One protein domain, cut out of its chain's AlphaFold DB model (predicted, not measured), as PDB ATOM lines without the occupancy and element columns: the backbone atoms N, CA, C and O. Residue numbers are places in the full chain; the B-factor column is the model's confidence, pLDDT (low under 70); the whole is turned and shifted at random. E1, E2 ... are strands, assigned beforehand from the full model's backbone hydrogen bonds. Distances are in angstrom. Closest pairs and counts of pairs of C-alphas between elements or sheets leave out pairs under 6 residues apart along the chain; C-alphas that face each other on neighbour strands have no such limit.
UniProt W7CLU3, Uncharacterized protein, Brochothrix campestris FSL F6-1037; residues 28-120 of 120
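This is residues 28 to 120 of the 120 residues of an uncharacterized protein of Brochothrix campestris FSL F6-1037 (UniProt W7CLU3). A long strand, E4, folds back on itself at residue 70, and the other strands of a twisted sheet line its two runs: E3 and E6 beside the outgoing run, E7 and E5 beside the returning one. The small hairpin E1 and E2 packs on this sheet through E1, next to E7. The printed part has 93 residues, no named helix and seven named strands, E1 to E7 along the chain; the class is all strand, with five strands in a branched sheet, where E4 is the antiparallel neighbour of E3, E5, E6 and E7, and with E1 and E2 as a separate antiparallel pair. It is compact, with a radius of gyration of the C-alphas of 13.2 A, but elongated in outline, spanning 39 by 23 by 18 A.

Find C-alpha 28 at (180.477, 122.735, 142.836), where E1, residues 28 to 31, begins; E2 follows as residues 35 to 38. Look next at Ser 48, where E3 starts and runs 26.0 A to residue 56. E4, residues 59 to 81, is the longest strand, yet its first and last C-alphas are 13.5 A apart; it bends by 162 degrees at Gly 70, C-alpha (197.367, 115.260, 131.530). E5 is residues 88 to 91. E6, residues 97 to 109, is 28.7 A long and bends by 99 degrees at residue 100. E7, residues 112 to 119, runs 22.7 A to C-alpha 119 at (185.313, 120.977, 133.953).

Begin at E4, which has E3 and E7 on one side and E5 and E6 on the other. The pairing is staggered. E3 pairs with residues 59 to 67, where N 50 and O 65 are 2.8 A apart, within hydrogen-bond range; E6 pairs with 59 to 73, with N 64 and O 103 at 2.8 A. E7 pairs with 74 to 81, with N 76 and O 117 at 2.9 A; E5 pairs with 78 to 80, with N 79 and O 90 at 2.9 A. E3, E4 and E5 form a meander, each strand the antiparallel neighbour of the one before. The closest C-alphas of E3 and E7, those of Gly 51 and Thr 116, are 5.5 A apart. In the hairpin E1 and E2, N 37 and O 29 are 3.3 A apart. The closest C-alphas of E1 and E7, those of Ile 31 and Gly 119, are 4.9 A apart, while E2 and E7 are apart.

The two C-alphas farthest apart, those of Gly 70 and Ile 83, are 39.9 A apart. The printed part has no cut and no long link. Its mean pLDDT is 71.5; look for values under 70 at residues 28 to 44, 82 to 86, 109 to 111, 114, 116 and 120.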
ATOM      1  N   VAL A  28     181.246 123.472 143.850       49.31
ATOM      2  CA  VAL A  28     180.477 122.735 142.836       49.31
ATOM      3  C   VAL A  28     181.351 122.425 141.627       49.31
ATOM      4  O   VAL A  28     181.963 123.308 141.033       49.31
ATOM      5  N   GLY A  29     181.421 121.144 141.259       48.03
ATOM      6  CA  GLY A  29     181.969 120.738 139.968       48.03
ATOM      7  C   GLY A  29     180.955 121.043 138.867       48.03
ATOM      8  O   GLY A  29     179.746 120.948 139.088       48.03
ATOM      9  N   TRP A  30     181.427 121.418 137.680       50.41
ATOM     10  CA  TRP A  30     180.569 121.593 136.510       50.41
ATOM     11  C   TRP A  30     181.162 120.832 135.329       50.41
ATOM     12  O   TRP A  30     182.209 121.195 134.797       50.41
ATOM     13  N   ILE A  31     180.459 119.805 134.865       44.09
ATOM     14  CA  ILE A  31     180.822 119.087 133.642       44.09
ATOM     15  C   ILE A  31     179.941 119.628 132.516       44.09
ATOM     16  O   ILE A  31     178.722 119.749 132.667       44.09
ATOM     17  N   GLU A  32     180.542 119.991 131.384       37.34
ATOM     18  CA  GLU A  32     179.757 120.387 130.214       37.34
ATOM     19  C   GLU A  32     178.911 119.206 129.717       37.34
ATOM     20  O   GLU A  32     179.406 118.094 129.588       37.34
ATOM     21  N   GLY A  33     177.616 119.440 129.484       31.67
ATOM     22  CA  GLY A  33     176.652 118.398 129.106       31.67
ATOM     23  C   GLY A  33     175.906 117.742 130.276       31.67
ATOM     24  O   GLY A  33     174.785 117.289 130.073       31.67
ATOM     25  N   GLU A  34     176.444 117.772 131.503       32.44
ATOM     26  CA  GLU A  34     175.813 117.131 132.679       32.44
ATOM     27  C   GLU A  34     175.328 118.114 133.756       32.44
ATOM     28  O   GLU A  34     174.686 117.720 134.732       32.44
ATOM     29  N   GLY A  35     175.609 119.405 133.580       40.53
ATOM     30  CA  GLY A  35     175.123 120.462 134.460       40.53
ATOM     31  C   GLY A  35     175.826 120.514 135.820       40.53
ATOM     32  O   GLY A  35     176.961 120.064 135.985       40.53
ATOM     33  N   TYR A  36     175.153 121.121 136.804       54.31
ATOM     34  CA  TYR A  36     175.655 121.211 138.176       54.31
ATOM     35  C   TYR A  36     175.702 119.814 138.785       54.31
ATOM     36  O   TYR A  36     174.657 119.192 138.975       54.31
ATOM     37  N   GLN A  37     176.896 119.350 139.144       48.72
ATOM     38  CA  GLN A  37     177.052 118.091 139.856       48.72
ATOM     39  C   GLN A  37     177.624 118.372 141.252       48.72
ATOM     40  O   GLN A  37     178.663 119.036 141.374       48.72
ATOM     41  N   PRO A  38     176.990 117.878 142.333       52.03
ATOM     42  CA  PRO A  38     177.670 117.808 143.619       52.03
ATOM     43  C   PRO A  38     178.956 116.990 143.435       52.03
ATOM     44  O   PRO A  38     178.961 116.002 142.699       52.03
ATOM     45  N   LEU A  39     180.049 117.394 144.092       50.81
ATOM     46  CA  LEU A  39     181.405 116.849 143.880       50.81
ATOM     47  C   LEU A  39     181.489 115.309 143.887       50.81
ATOM     48  O   LEU A  39     182.388 114.743 143.273       50.81
ATOM     49  N   ALA A  40     180.554 114.639 144.563       45.69
ATOM     50  CA  ALA A  40     180.456 113.187 144.657       45.69
ATOM     51  C   ALA A  40     180.093 112.468 143.338       45.69
ATOM     52  O   ALA A  40     180.319 111.264 143.249       45.69
ATOM     53  N   LYS A  41     179.536 113.157 142.330       45.75
ATOM     54  CA  LYS A  41     179.059 112.534 141.078       45.75
ATOM     55  C   LYS A  41     179.980 112.695 139.869       45.75
ATOM     56  O   LYS A  41     179.726 112.073 138.844       45.75
ATOM     57  N   VAL A  42     181.047 113.487 139.962       53.91
ATOM     58  CA  VAL A  42     181.927 113.699 138.807       53.91
ATOM     59  C   VAL A  42     182.881 112.511 138.641       53.91
ATOM     60  O   VAL A  42     183.796 112.332 139.444       53.91
ATOM     61  N   ALA A  43     182.683 111.720 137.578       51.25
ATOM     62  CA  ALA A  43     183.418 110.478 137.290       51.25
ATOM     63  C   ALA A  43     184.947 110.649 137.203       51.25
ATOM     64  O   ALA A  43     185.701 109.698 137.404       51.25
ATOM     65  N   SER A  44     185.431 111.868 136.955       64.75
ATOM     66  CA  SER A  44     186.839 112.196 137.125       64.75
ATOM     67  C   SER A  44     186.991 113.575 137.745       64.75
ATOM     68  O   SER A  44     186.713 114.572 137.095       64.75
ATOM     69  N   LYS A  45     187.419 113.627 139.006       70.00
ATOM     70  CA  LYS A  45     187.740 114.878 139.698       70.00
ATOM     71  C   LYS A  45     189.169 115.339 139.375       70.00
ATOM     72  O   LYS A  45     190.032 114.483 139.152       70.00
ATOM     73  N   PRO A  46     189.438 116.655 139.357       76.00
ATOM     74  CA  PRO A  46     190.789 117.179 139.293       76.00
ATOM     75  C   PRO A  46     191.566 116.747 140.536       76.00
ATOM     76  O   PRO A  46     190.986 116.408 141.572       76.00
ATOM     77  N   GLU A  47     192.889 116.804 140.441       84.00
ATOM     78  CA  GLU A  47     193.777 116.584 141.587       84.00
ATOM     79  C   GLU A  47     193.510 117.614 142.681       84.00
ATOM     80  O   GLU A  47     193.510 117.294 143.868       84.00
ATOM     81  N   SER A  48     193.256 118.858 142.274       81.50
ATOM     82  CA  SER A  48     192.794 119.892 143.182       81.50
ATOM     83  C   SER A  48     191.938 120.931 142.477       81.50
ATOM     84  O   SER A  48     192.154 121.269 141.312       81.50
ATOM     85  N   HIS A  49     190.980 121.470 143.224       78.88
ATOM     86  CA  HIS A  49     190.259 122.684 142.882       78.88
ATOM     87  C   HIS A  49     190.179 123.562 144.128       78.88
ATOM     88  O   HIS A  49     189.835 123.076 145.207       78.88
ATOM     89  N   ARG A  50     190.497 124.846 143.990       76.31
ATOM     90  CA  ARG A  50     190.419 125.829 145.069       76.31
ATOM     91  C   ARG A  50     189.746 127.092 144.562       76.31
ATOM     92  O   ARG A  50     190.293 127.768 143.698       76.31
ATOM     93  N   GLY A  51     188.607 127.425 145.153       71.38
ATOM     94  CA  GLY A  51     187.988 128.737 145.038       71.38
ATOM     95  C   GLY A  51     188.306 129.595 146.258       71.38
ATOM     96  O   GLY A  51     188.400 129.069 147.367       71.38
ATOM     97  N   TRP A  52     188.493 130.899 146.080       71.06
ATOM     98  CA  TRP A  52     188.481 131.833 147.203       71.06
ATOM     99  C   TRP A  52     187.955 133.206 146.810       71.06
ATOM    100  O   TRP A  52     187.903 133.569 145.634       71.06
ATOM    101  N   THR A  53     187.564 133.975 147.820       72.62
ATOM    102  CA  THR A  53     187.197 135.378 147.660       72.62
ATOM    103  C   THR A  53     188.035 136.258 148.565       72.62
ATOM    104  O   THR A  53     188.541 135.824 149.599       72.62
ATOM    105  N   ASN A  54     188.195 137.500 148.150       74.62
ATOM    106  CA  ASN A  54     188.830 138.562 148.910       74.62
ATOM    107  C   ASN A  54     188.115 139.875 148.584       74.62
ATOM    108  O   ASN A  54     187.312 139.947 147.653       74.62
ATOM    109  N   TYR A  55     188.388 140.912 149.365       77.12
ATOM    110  CA  TYR A  55     187.759 142.216 149.196       77.12
ATOM    111  C   TYR A  55     188.808 143.267 148.852       77.12
ATOM    112  O   TYR A  55     189.878 143.315 149.458       77.12
ATOM    113  N   ALA A  56     188.486 144.110 147.874       78.06
ATOM    114  CA  ALA A  56     189.252 145.293 147.507       78.06
ATOM    115  C   ALA A  56     188.335 146.514 147.668       78.06
ATOM    116  O   ALA A  56     187.576 146.876 146.765       78.06
ATOM    117  N   GLY A  57     188.343 147.107 148.865       82.06
ATOM    118  CA  GLY A  57     187.344 148.100 149.263       82.06
ATOM    119  C   GLY A  57     185.940 147.486 149.313       82.06
ATOM    120  O   GLY A  57     185.747 146.425 149.895       82.06
ATOM    121  N   ASN A  58     184.968 148.127 148.656       79.25
ATOM    122  CA  ASN A  58     183.574 147.655 148.588       79.25
ATOM    123  C   ASN A  58     183.333 146.567 147.526       79.25
ATOM    124  O   ASN A  58     182.196 146.127 147.330       79.25
ATOM    125  N   TYR A  59     184.383 146.159 146.810       78.88
ATOM    126  CA  TYR A  59     184.281 145.181 145.740       78.88
ATOM    127  C   TYR A  59     184.734 143.806 146.212       78.88
ATOM    128  O   TYR A  59     185.824 143.644 146.764       78.88
ATOM    129  N   LYS A  60     183.899 142.806 145.938       78.38
ATOM    130  CA  LYS A  60     184.243 141.398 146.103       78.38
ATOM    131  C   LYS A  60     185.041 140.935 144.890       78.38
ATOM    132  O   LYS A  60     184.661 141.200 143.745       78.38
ATOM    133  N   GLN A  61     186.122 140.225 145.159       80.00
ATOM    134  CA  GLN A  61     186.960 139.545 144.186       80.00
ATOM    135  C   GLN A  61     186.802 138.038 144.356       80.00
ATOM    136  O   GLN A  61     186.540 137.544 145.455       80.00
ATOM    137  N   GLY A  62     186.891 137.307 143.254       80.81
ATOM    138  CA  GLY A  62     186.717 135.862 143.235       80.81
ATOM    139  C   GLY A  62     187.807 135.221 142.409       80.81
ATOM    140  O   GLY A  62     188.185 135.737 141.359       80.81
ATOM    141  N   HIS A  63     188.312 134.106 142.900       81.94
ATOM    142  CA  HIS A  63     189.423 133.377 142.325       81.94
ATOM    143  C   HIS A  63     189.088 131.893 142.292       81.94
ATOM    144  O   HIS A  63     188.484 131.379 143.230       81.94
ATOM    145  N   ALA A  64     189.521 131.205 141.244       81.44
ATOM    146  CA  ALA A  64     189.485 129.757 141.142       81.44
ATOM    147  C   ALA A  64     190.809 129.254 140.569       81.44
ATOM    148  O   ALA A  64     191.329 129.831 139.616       81.44
ATOM    149  N   GLU A  65     191.330 128.163 141.112       83.69
ATOM    150  CA  GLU A  65     192.445 127.408 140.550       83.69
ATOM    151  C   GLU A  65     192.085 125.930 140.483       83.69
ATOM    152  O   GLU A  65     191.590 125.368 141.458       83.69
ATOM    153  N   THR A  66     192.391 125.287 139.360       84.25
ATOM    154  CA  THR A  66     192.228 123.840 139.182       84.25
ATOM    155  C   THR A  66     193.522 123.240 138.663       84.25
ATOM    156  O   THR A  66     194.178 123.827 137.800       84.25
ATOM    157  N   LYS A  67     193.901 122.076 139.192       85.81
ATOM    158  CA  LYS A  67     195.006 121.258 138.685       85.81
ATOM    159  C   LYS A  67     194.482 119.916 138.210       85.81
ATOM    160  O   LYS A  67     193.815 119.202 138.960       85.81
ATOM    161  N   TRP A  68     194.814 119.577 136.975       84.94
ATOM    162  CA  TRP A  68     194.425 118.322 136.360       84.94
ATOM    163  C   TRP A  68     195.473 117.852 135.359       84.94
ATOM    164  O   TRP A  68     195.414 118.160 134.163       84.94
ATOM    165  N   LYS A  69     196.469 117.118 135.852       82.62
ATOM    166  CA  LYS A  69     197.607 116.700 135.044       82.62
ATOM    167  C   LYS A  69     197.157 115.775 133.921       82.62
ATOM    168  O   LYS A  69     196.352 114.864 134.106       82.62
ATOM    169  N   GLY A  70     197.675 116.028 132.728       79.38
ATOM    170  CA  GLY A  70     197.367 115.260 131.530       79.38
ATOM    171  C   GLY A  70     195.991 115.538 130.927       79.38
ATOM    172  O   GLY A  70     195.726 115.023 129.843       79.38
ATOM    173  N   LYS A  71     195.141 116.369 131.549       76.94
ATOM    174  CA  LYS A  71     193.800 116.688 131.039       76.94
ATOM    175  C   LYS A  71     193.660 118.156 130.648       76.94
ATOM    176  O   LYS A  71     194.114 119.062 131.352       76.94
ATOM    177  N   LYS A  72     192.991 118.389 129.518       78.56
ATOM    178  CA  LYS A  72     192.476 119.711 129.151       78.56
ATOM    179  C   LYS A  72     191.267 119.995 130.041       78.56
ATOM    180  O   LYS A  72     190.411 119.133 130.180       78.56
ATOM    181  N   HIS A  73     191.247 121.151 130.689       79.94
ATOM    182  CA  HIS A  73     190.181 121.542 131.608       79.94
ATOM    183  C   HIS A  73     190.081 123.070 131.690       79.94
ATOM    184  O   HIS A  73     190.866 123.771 131.046       79.94
ATOM    185  N   TYR A  74     189.132 123.597 132.461       80.81
ATOM    186  CA  TYR A  74     189.015 125.025 132.771       80.81
ATOM    187  C   TYR A  74     188.742 125.270 134.256       80.81
ATOM    188  O   TYR A  74     188.294 124.382 134.979       80.81
ATOM    189  N   SER A  75     188.977 126.512 134.678       84.06
ATOM    190  CA  SER A  75     188.475 127.088 135.926       84.06
ATOM    191  C   SER A  75     187.560 128.258 135.588       84.06
ATOM    192  O   SER A  75     187.799 128.957 134.603       84.06
ATOM    193  N   ARG A  76     186.517 128.488 136.382       85.00
ATOM    194  CA  ARG A  76     185.583 129.604 136.185       85.00
ATOM    195  C   ARG A  76     185.122 130.153 137.521       85.00
ATOM    196  O   ARG A  76     184.917 129.394 138.462       85.00
ATOM    197  N   VAL A  77     184.920 131.461 137.579       82.38
ATOM    198  CA  VAL A  77     184.300 132.157 138.707       82.38
ATOM    199  C   VAL A  77     183.014 132.801 138.207       82.38
ATOM    200  O   VAL A  77     183.033 133.524 137.210       82.38
ATOM    201  N   GLN A  78     181.908 132.563 138.905       84.00
ATOM    202  CA  GLN A  78     180.682 133.333 138.727       84.00
ATOM    203  C   GLN A  78     180.342 134.078 140.002       84.00
ATOM    204  O   GLN A  78     180.474 133.547 141.102       84.00
ATOM    205  N   MET A  79     179.847 135.301 139.846       78.38
ATOM    206  CA  MET A  79     179.232 136.029 140.944       78.38
ATOM    207  C   MET A  79     177.763 136.249 140.645       78.38
ATOM    208  O   MET A  79     177.402 136.856 139.630       78.38
ATOM    209  N   LYS A  80     176.919 135.733 141.530       79.56
ATOM    210  CA  LYS A  80     175.467 135.729 141.384       79.56
ATOM    211  C   LYS A  80     174.854 136.676 142.399       79.56
ATOM    212  O   LYS A  80     175.397 136.889 143.479       79.56
ATOM    213  N   THR A  81     173.737 137.294 142.042       73.81
ATOM    214  CA  THR A  81     173.029 138.159 142.991       73.81
ATOM    215  C   THR A  81     172.411 137.340 144.125       73.81
ATOM    216  O   THR A  81     171.860 136.269 143.894       73.81
ATOM    217  N   THR A  82     172.456 137.870 145.349       67.75
ATOM    218  CA  THR A  82     171.816 137.224 146.512       67.75
ATOM    219  C   THR A  82     170.287 137.328 146.479       67.75
ATOM    220  O   THR A  82     169.607 136.495 147.062       67.75
ATOM    221  N   ILE A  83     169.727 138.324 145.778       66.56
ATOM    222  CA  ILE A  83     168.269 138.559 145.735       66.56
ATOM    223  C   ILE A  83     167.560 137.501 144.865       66.56
ATOM    224  O   ILE A  83     166.397 137.194 145.090       66.56
ATOM    225  N   TRP A  84     168.279 136.914 143.904       60.09
ATOM    226  CA  TRP A  84     167.812 135.852 143.012       60.09
ATOM    227  C   TRP A  84     168.994 134.924 142.681       60.09
ATOM    228  O   TRP A  84     169.776 135.262 141.786       60.09
ATOM    229  N   PRO A  85     169.145 133.768 143.358       55.72
ATOM    230  CA  PRO A  85     170.377 132.958 143.378       55.72
ATOM    231  C   PRO A  85     170.839 132.338 142.039       55.72
ATOM    232  O   PRO A  85     171.757 131.523 142.011       55.72
ATOM    233  N   HIS A  86     170.287 132.758 140.901       60.53
ATOM    234  CA  HIS A  86     170.642 132.260 139.571       60.53
ATOM    235  C   HIS A  86     171.040 133.352 138.571       60.53
ATOM    236  O   HIS A  86     171.538 133.024 137.493       60.53
ATOM    237  N   TYR A  87     170.883 134.640 138.904       75.31
ATOM    238  CA  TYR A  87     171.277 135.706 137.982       75.31
ATOM    239  C   TYR A  87     172.782 135.977 138.079       75.31
ATOM    240  O   TYR A  87     173.262 136.606 139.030       75.31
ATOM    241  N   VAL A  88     173.523 135.486 137.082       78.81
ATOM    242  CA  VAL A  88     174.969 135.682 136.935       78.81
ATOM    243  C   VAL A  88     175.237 137.135 136.547       78.81
ATOM    244  O   VAL A  88     174.911 137.572 135.448       78.81
ATOM    245  N   ARG A  89     175.829 137.899 137.468       78.31
ATOM    246  CA  ARG A  89     176.232 139.297 137.242       78.31
ATOM    247  C   ARG A  89     177.591 139.388 136.573       78.31
ATOM    248  O   ARG A  89     177.837 140.307 135.801       78.31
ATOM    249  N   VAL A  90     178.476 138.469 136.939       83.31
ATOM    250  CA  VAL A  90     179.867 138.458 136.514       83.31
ATOM    251  C   VAL A  90     180.285 137.019 136.271       83.31
ATOM    252  O   VAL A  90     179.982 136.140 137.078       83.31
ATOM    253  N   ASP A  91     180.992 136.809 135.170       85.62
ATOM    254  CA  ASP A  91     181.445 135.506 134.719       85.62
ATOM    255  C   ASP A  91     182.813 135.641 134.057       85.62
ATOM    256  O   ASP A  91     182.982 136.453 133.149       85.62
ATOM    257  N   THR A  92     183.789 134.853 134.495       83.50
ATOM    258  CA  THR A  92     185.131 134.868 133.891       83.50
ATOM    259  C   THR A  92     185.193 134.154 132.542       83.50
ATOM    260  O   THR A  92     186.235 134.175 131.893       83.50
ATOM    261  N   GLY A  93     184.118 133.482 132.124       78.31
ATOM    262  CA  GLY A  93     184.125 132.606 130.960       78.31
ATOM    263  C   GLY A  93     184.937 131.332 131.204       78.31
ATOM    264  O   GLY A  93     185.269 130.984 132.340       78.31
ATOM    265  N   ARG A  94     185.226 130.613 130.116       78.25
ATOM    266  CA  ARG A  94     185.981 129.354 130.134       78.25
ATOM    267  C   ARG A  94     187.248 129.525 129.314       78.25
ATOM    268  O   ARG A  94     187.171 129.783 128.116       78.25
ATOM    269  N   VAL A  95     188.399 129.352 129.954       73.62
ATOM    270  CA  VAL A  95     189.691 129.278 129.268       73.62
ATOM    271  C   VAL A  95     190.253 127.885 129.482       73.62
ATOM    272  O   VAL A  95     190.522 127.474 130.611       73.62
ATOM    273  N   TRP A  96     190.381 127.153 128.382       76.56
ATOM    274  CA  TRP A  96     190.751 125.749 128.393       76.56
ATOM    275  C   TRP A  96     192.261 125.581 128.291       76.56
ATOM    276  O   TRP A  96     192.850 125.906 127.261       76.56
ATOM    277  N   VAL A  97     192.880 125.032 129.332       81.94
ATOM    278  CA  VAL A  97     194.330 124.807 129.399       81.94
ATOM    279  C   VAL A  97     194.603 123.394 129.916       81.94
ATOM    280  O   VAL A  97     193.762 122.770 130.565       81.94
ATOM    281  N   LYS A  98     195.770 122.849 129.571       80.06
ATOM    282  CA  LYS A  98     196.248 121.565 130.089       80.06
ATOM    283  C   LYS A  98     196.911 121.758 131.458       80.06
ATOM    284  O   LYS A  98     197.519 122.794 131.702       80.06
ATOM    285  N   ASP A  99     196.830 120.751 132.324       83.25
ATOM    286  CA  ASP A  99     197.564 120.622 133.597       83.25
ATOM    287  C   ASP A  99     197.164 121.597 134.719       83.25
ATOM    288  O   ASP A  99     196.854 121.143 135.821       83.25
ATOM    289  N   LYS A 100     197.076 122.908 134.467       86.88
ATOM    290  CA  LYS A 100     196.597 123.899 135.445       86.88
ATOM    291  C   LYS A 100     195.789 125.010 134.779       86.88
ATOM    292  O   LYS A 100     196.182 125.539 133.745       86.88
ATOM    293  N   THR A 101     194.707 125.427 135.431       87.81
ATOM    294  CA  THR A 101     193.894 126.586 135.033       87.81
ATOM    295  C   THR A 101     193.645 127.511 136.217       87.81
ATOM    296  O   THR A 101     193.633 127.077 137.372       87.81
ATOM    297  N   SER A 102     193.444 128.797 135.935       87.75
ATOM    298  CA  SER A 102     193.020 129.787 136.920       87.75
ATOM    299  C   SER A 102     191.990 130.741 136.324       87.75
ATOM    300  O   SER A 102     191.980 130.997 135.122       87.75
ATOM    301  N   ALA A 103     191.105 131.254 137.171       85.88
ATOM    302  CA  ALA A 103     190.130 132.274 136.821       85.88
ATOM    303  C   ALA A 103     190.056 133.318 137.933       85.88
ATOM    304  O   ALA A 103     190.160 132.986 139.114       85.88
ATOM    305  N   HIS A 104     189.886 134.581 137.550       87.12
ATOM    306  CA  HIS A 104     189.864 135.699 138.481       87.12
ATOM    307  C   HIS A 104     188.862 136.757 138.042       87.12
ATOM    308  O   HIS A 104     188.781 137.087 136.859       87.12
ATOM    309  N   VAL A 105     188.169 137.352 139.010       82.31
ATOM    310  CA  VAL A 105     187.394 138.563 138.780       82.31
ATOM    311  C   VAL A 105     187.604 139.591 139.882       82.31
ATOM    312  O   VAL A 105     187.604 139.256 141.065       82.31
ATOM    313  N   SER A 106     187.789 140.849 139.474       73.69
ATOM    314  CA  SER A 106     188.340 141.904 140.332       73.69
ATOM    315  C   SER A 106     187.328 142.953 140.802       73.69
ATOM    316  O   SER A 106     187.682 143.776 141.649       73.69
ATOM    317  N   LYS A 107     186.101 142.977 140.257       71.38
ATOM    318  CA  LYS A 107     185.145 144.083 140.464       71.38
ATOM    319  C   LYS A 107     183.685 143.622 140.472       71.38
ATOM    320  O   LYS A 107     183.007 143.687 139.452       71.38
ATOM    321  N   SER A 108     183.178 143.189 141.623       73.19
ATOM    322  CA  SER A 108     181.752 142.870 141.792       73.19
ATOM    323  C   SER A 108     181.202 143.366 143.120       73.19
ATOM    324  O   SER A 108     181.954 143.689 144.035       73.19
ATOM    325  N   VAL A 109     179.878 143.440 143.223       67.62
ATOM    326  CA  VAL A 109     179.185 143.951 144.410       67.62
ATOM    327  C   VAL A 109     179.343 142.974 145.580       67.62
ATOM    328  O   VAL A 109     179.182 141.768 145.406       67.62
ATOM    329  N   MET A 110     179.602 143.501 146.780       64.56
ATOM    330  CA  MET A 110     179.778 142.732 148.023       64.56
ATOM    331  C   MET A 110     178.660 141.713 148.290       64.56
ATOM    332  O   MET A 110     178.934 140.601 148.725       64.56
ATOM    333  N   ARG A 111     177.402 142.061 147.985       67.19
ATOM    334  CA  ARG A 111     176.221 141.204 148.201       67.19
ATOM    335  C   ARG A 111     176.038 140.114 147.141       67.19
ATOM    336  O   ARG A 111     174.913 139.670 146.935       67.19
ATOM    337  N   ASN A 112     177.079 139.725 146.419       70.19
ATOM    338  CA  ASN A 112     176.997 138.626 145.466       70.19
ATOM    339  C   ASN A 112     177.578 137.347 146.079       70.19
ATOM    340  O   ASN A 112     178.636 137.369 146.720       70.19
ATOM    341  N   THR A 113     176.907 136.220 145.854       72.12
ATOM    342  CA  THR A 113     177.481 134.897 146.110       72.12
ATOM    343  C   THR A 113     178.546 134.622 145.055       72.12
ATOM    344  O   THR A 113     178.424 135.079 143.916       72.12
ATOM    345  N   THR A 114     179.628 133.944 145.437       69.56
ATOM    346  CA  THR A 114     180.714 133.612 144.509       69.56
ATOM    347  C   THR A 114     180.830 132.109 144.408       69.56
ATOM    348  O   THR A 114     181.177 131.456 145.389       69.56
ATOM    349  N   ASP A 115     180.621 131.593 143.208       74.00
ATOM    350  CA  ASP A 115     180.755 130.179 142.915       74.00
ATOM    351  C   ASP A 115     181.973 129.962 142.023       74.00
ATOM    352  O   ASP A 115     182.245 130.746 141.104       74.00
ATOM    353  N   THR A 116     182.700 128.881 142.279       65.69
ATOM    354  CA  THR A 116     183.830 128.467 141.450       65.69
ATOM    355  C   THR A 116     183.556 127.119 140.821       65.69
ATOM    356  O   THR A 116     182.988 126.232 141.453       65.69
ATOM    357  N   TYR A 117     183.970 126.979 139.566       70.56
ATOM    358  CA  TYR A 117     183.725 125.798 138.752       70.56
ATOM    359  C   TYR A 117     184.999 125.302 138.100       70.56
ATOM    360  O   TYR A 117     185.937 126.067 137.851       70.56
ATOM    361  N   TRP A 118     184.965 124.026 137.750       71.31
ATOM    362  CA  TRP A 118     185.938 123.355 136.908       71.31
ATOM    363  C   TRP A 118     185.233 122.306 136.055       71.31
ATOM    364  O   TRP A 118     184.237 121.747 136.512       71.31
ATOM    365  N   GLY A 119     185.773 122.028 134.867       70.00
ATOM    366  CA  GLY A 119     185.313 120.977 133.953       70.00
ATOM    367  C   GLY A 119     186.413 120.575 132.965       70.00
ATOM    368  O   GLY A 119     187.330 121.368 132.741       70.00
ATOM    369  N   SER A 120     186.347 119.354 132.419       66.94
ATOM    370  CA  SER A 120     187.255 118.799 131.392       66.94
ATOM    371  C   SER A 120     186.531 118.475 130.098       66.94
ATOM    372  O   SER A 120     185.385 118.000 130.236       66.94
TER     373      SER A 120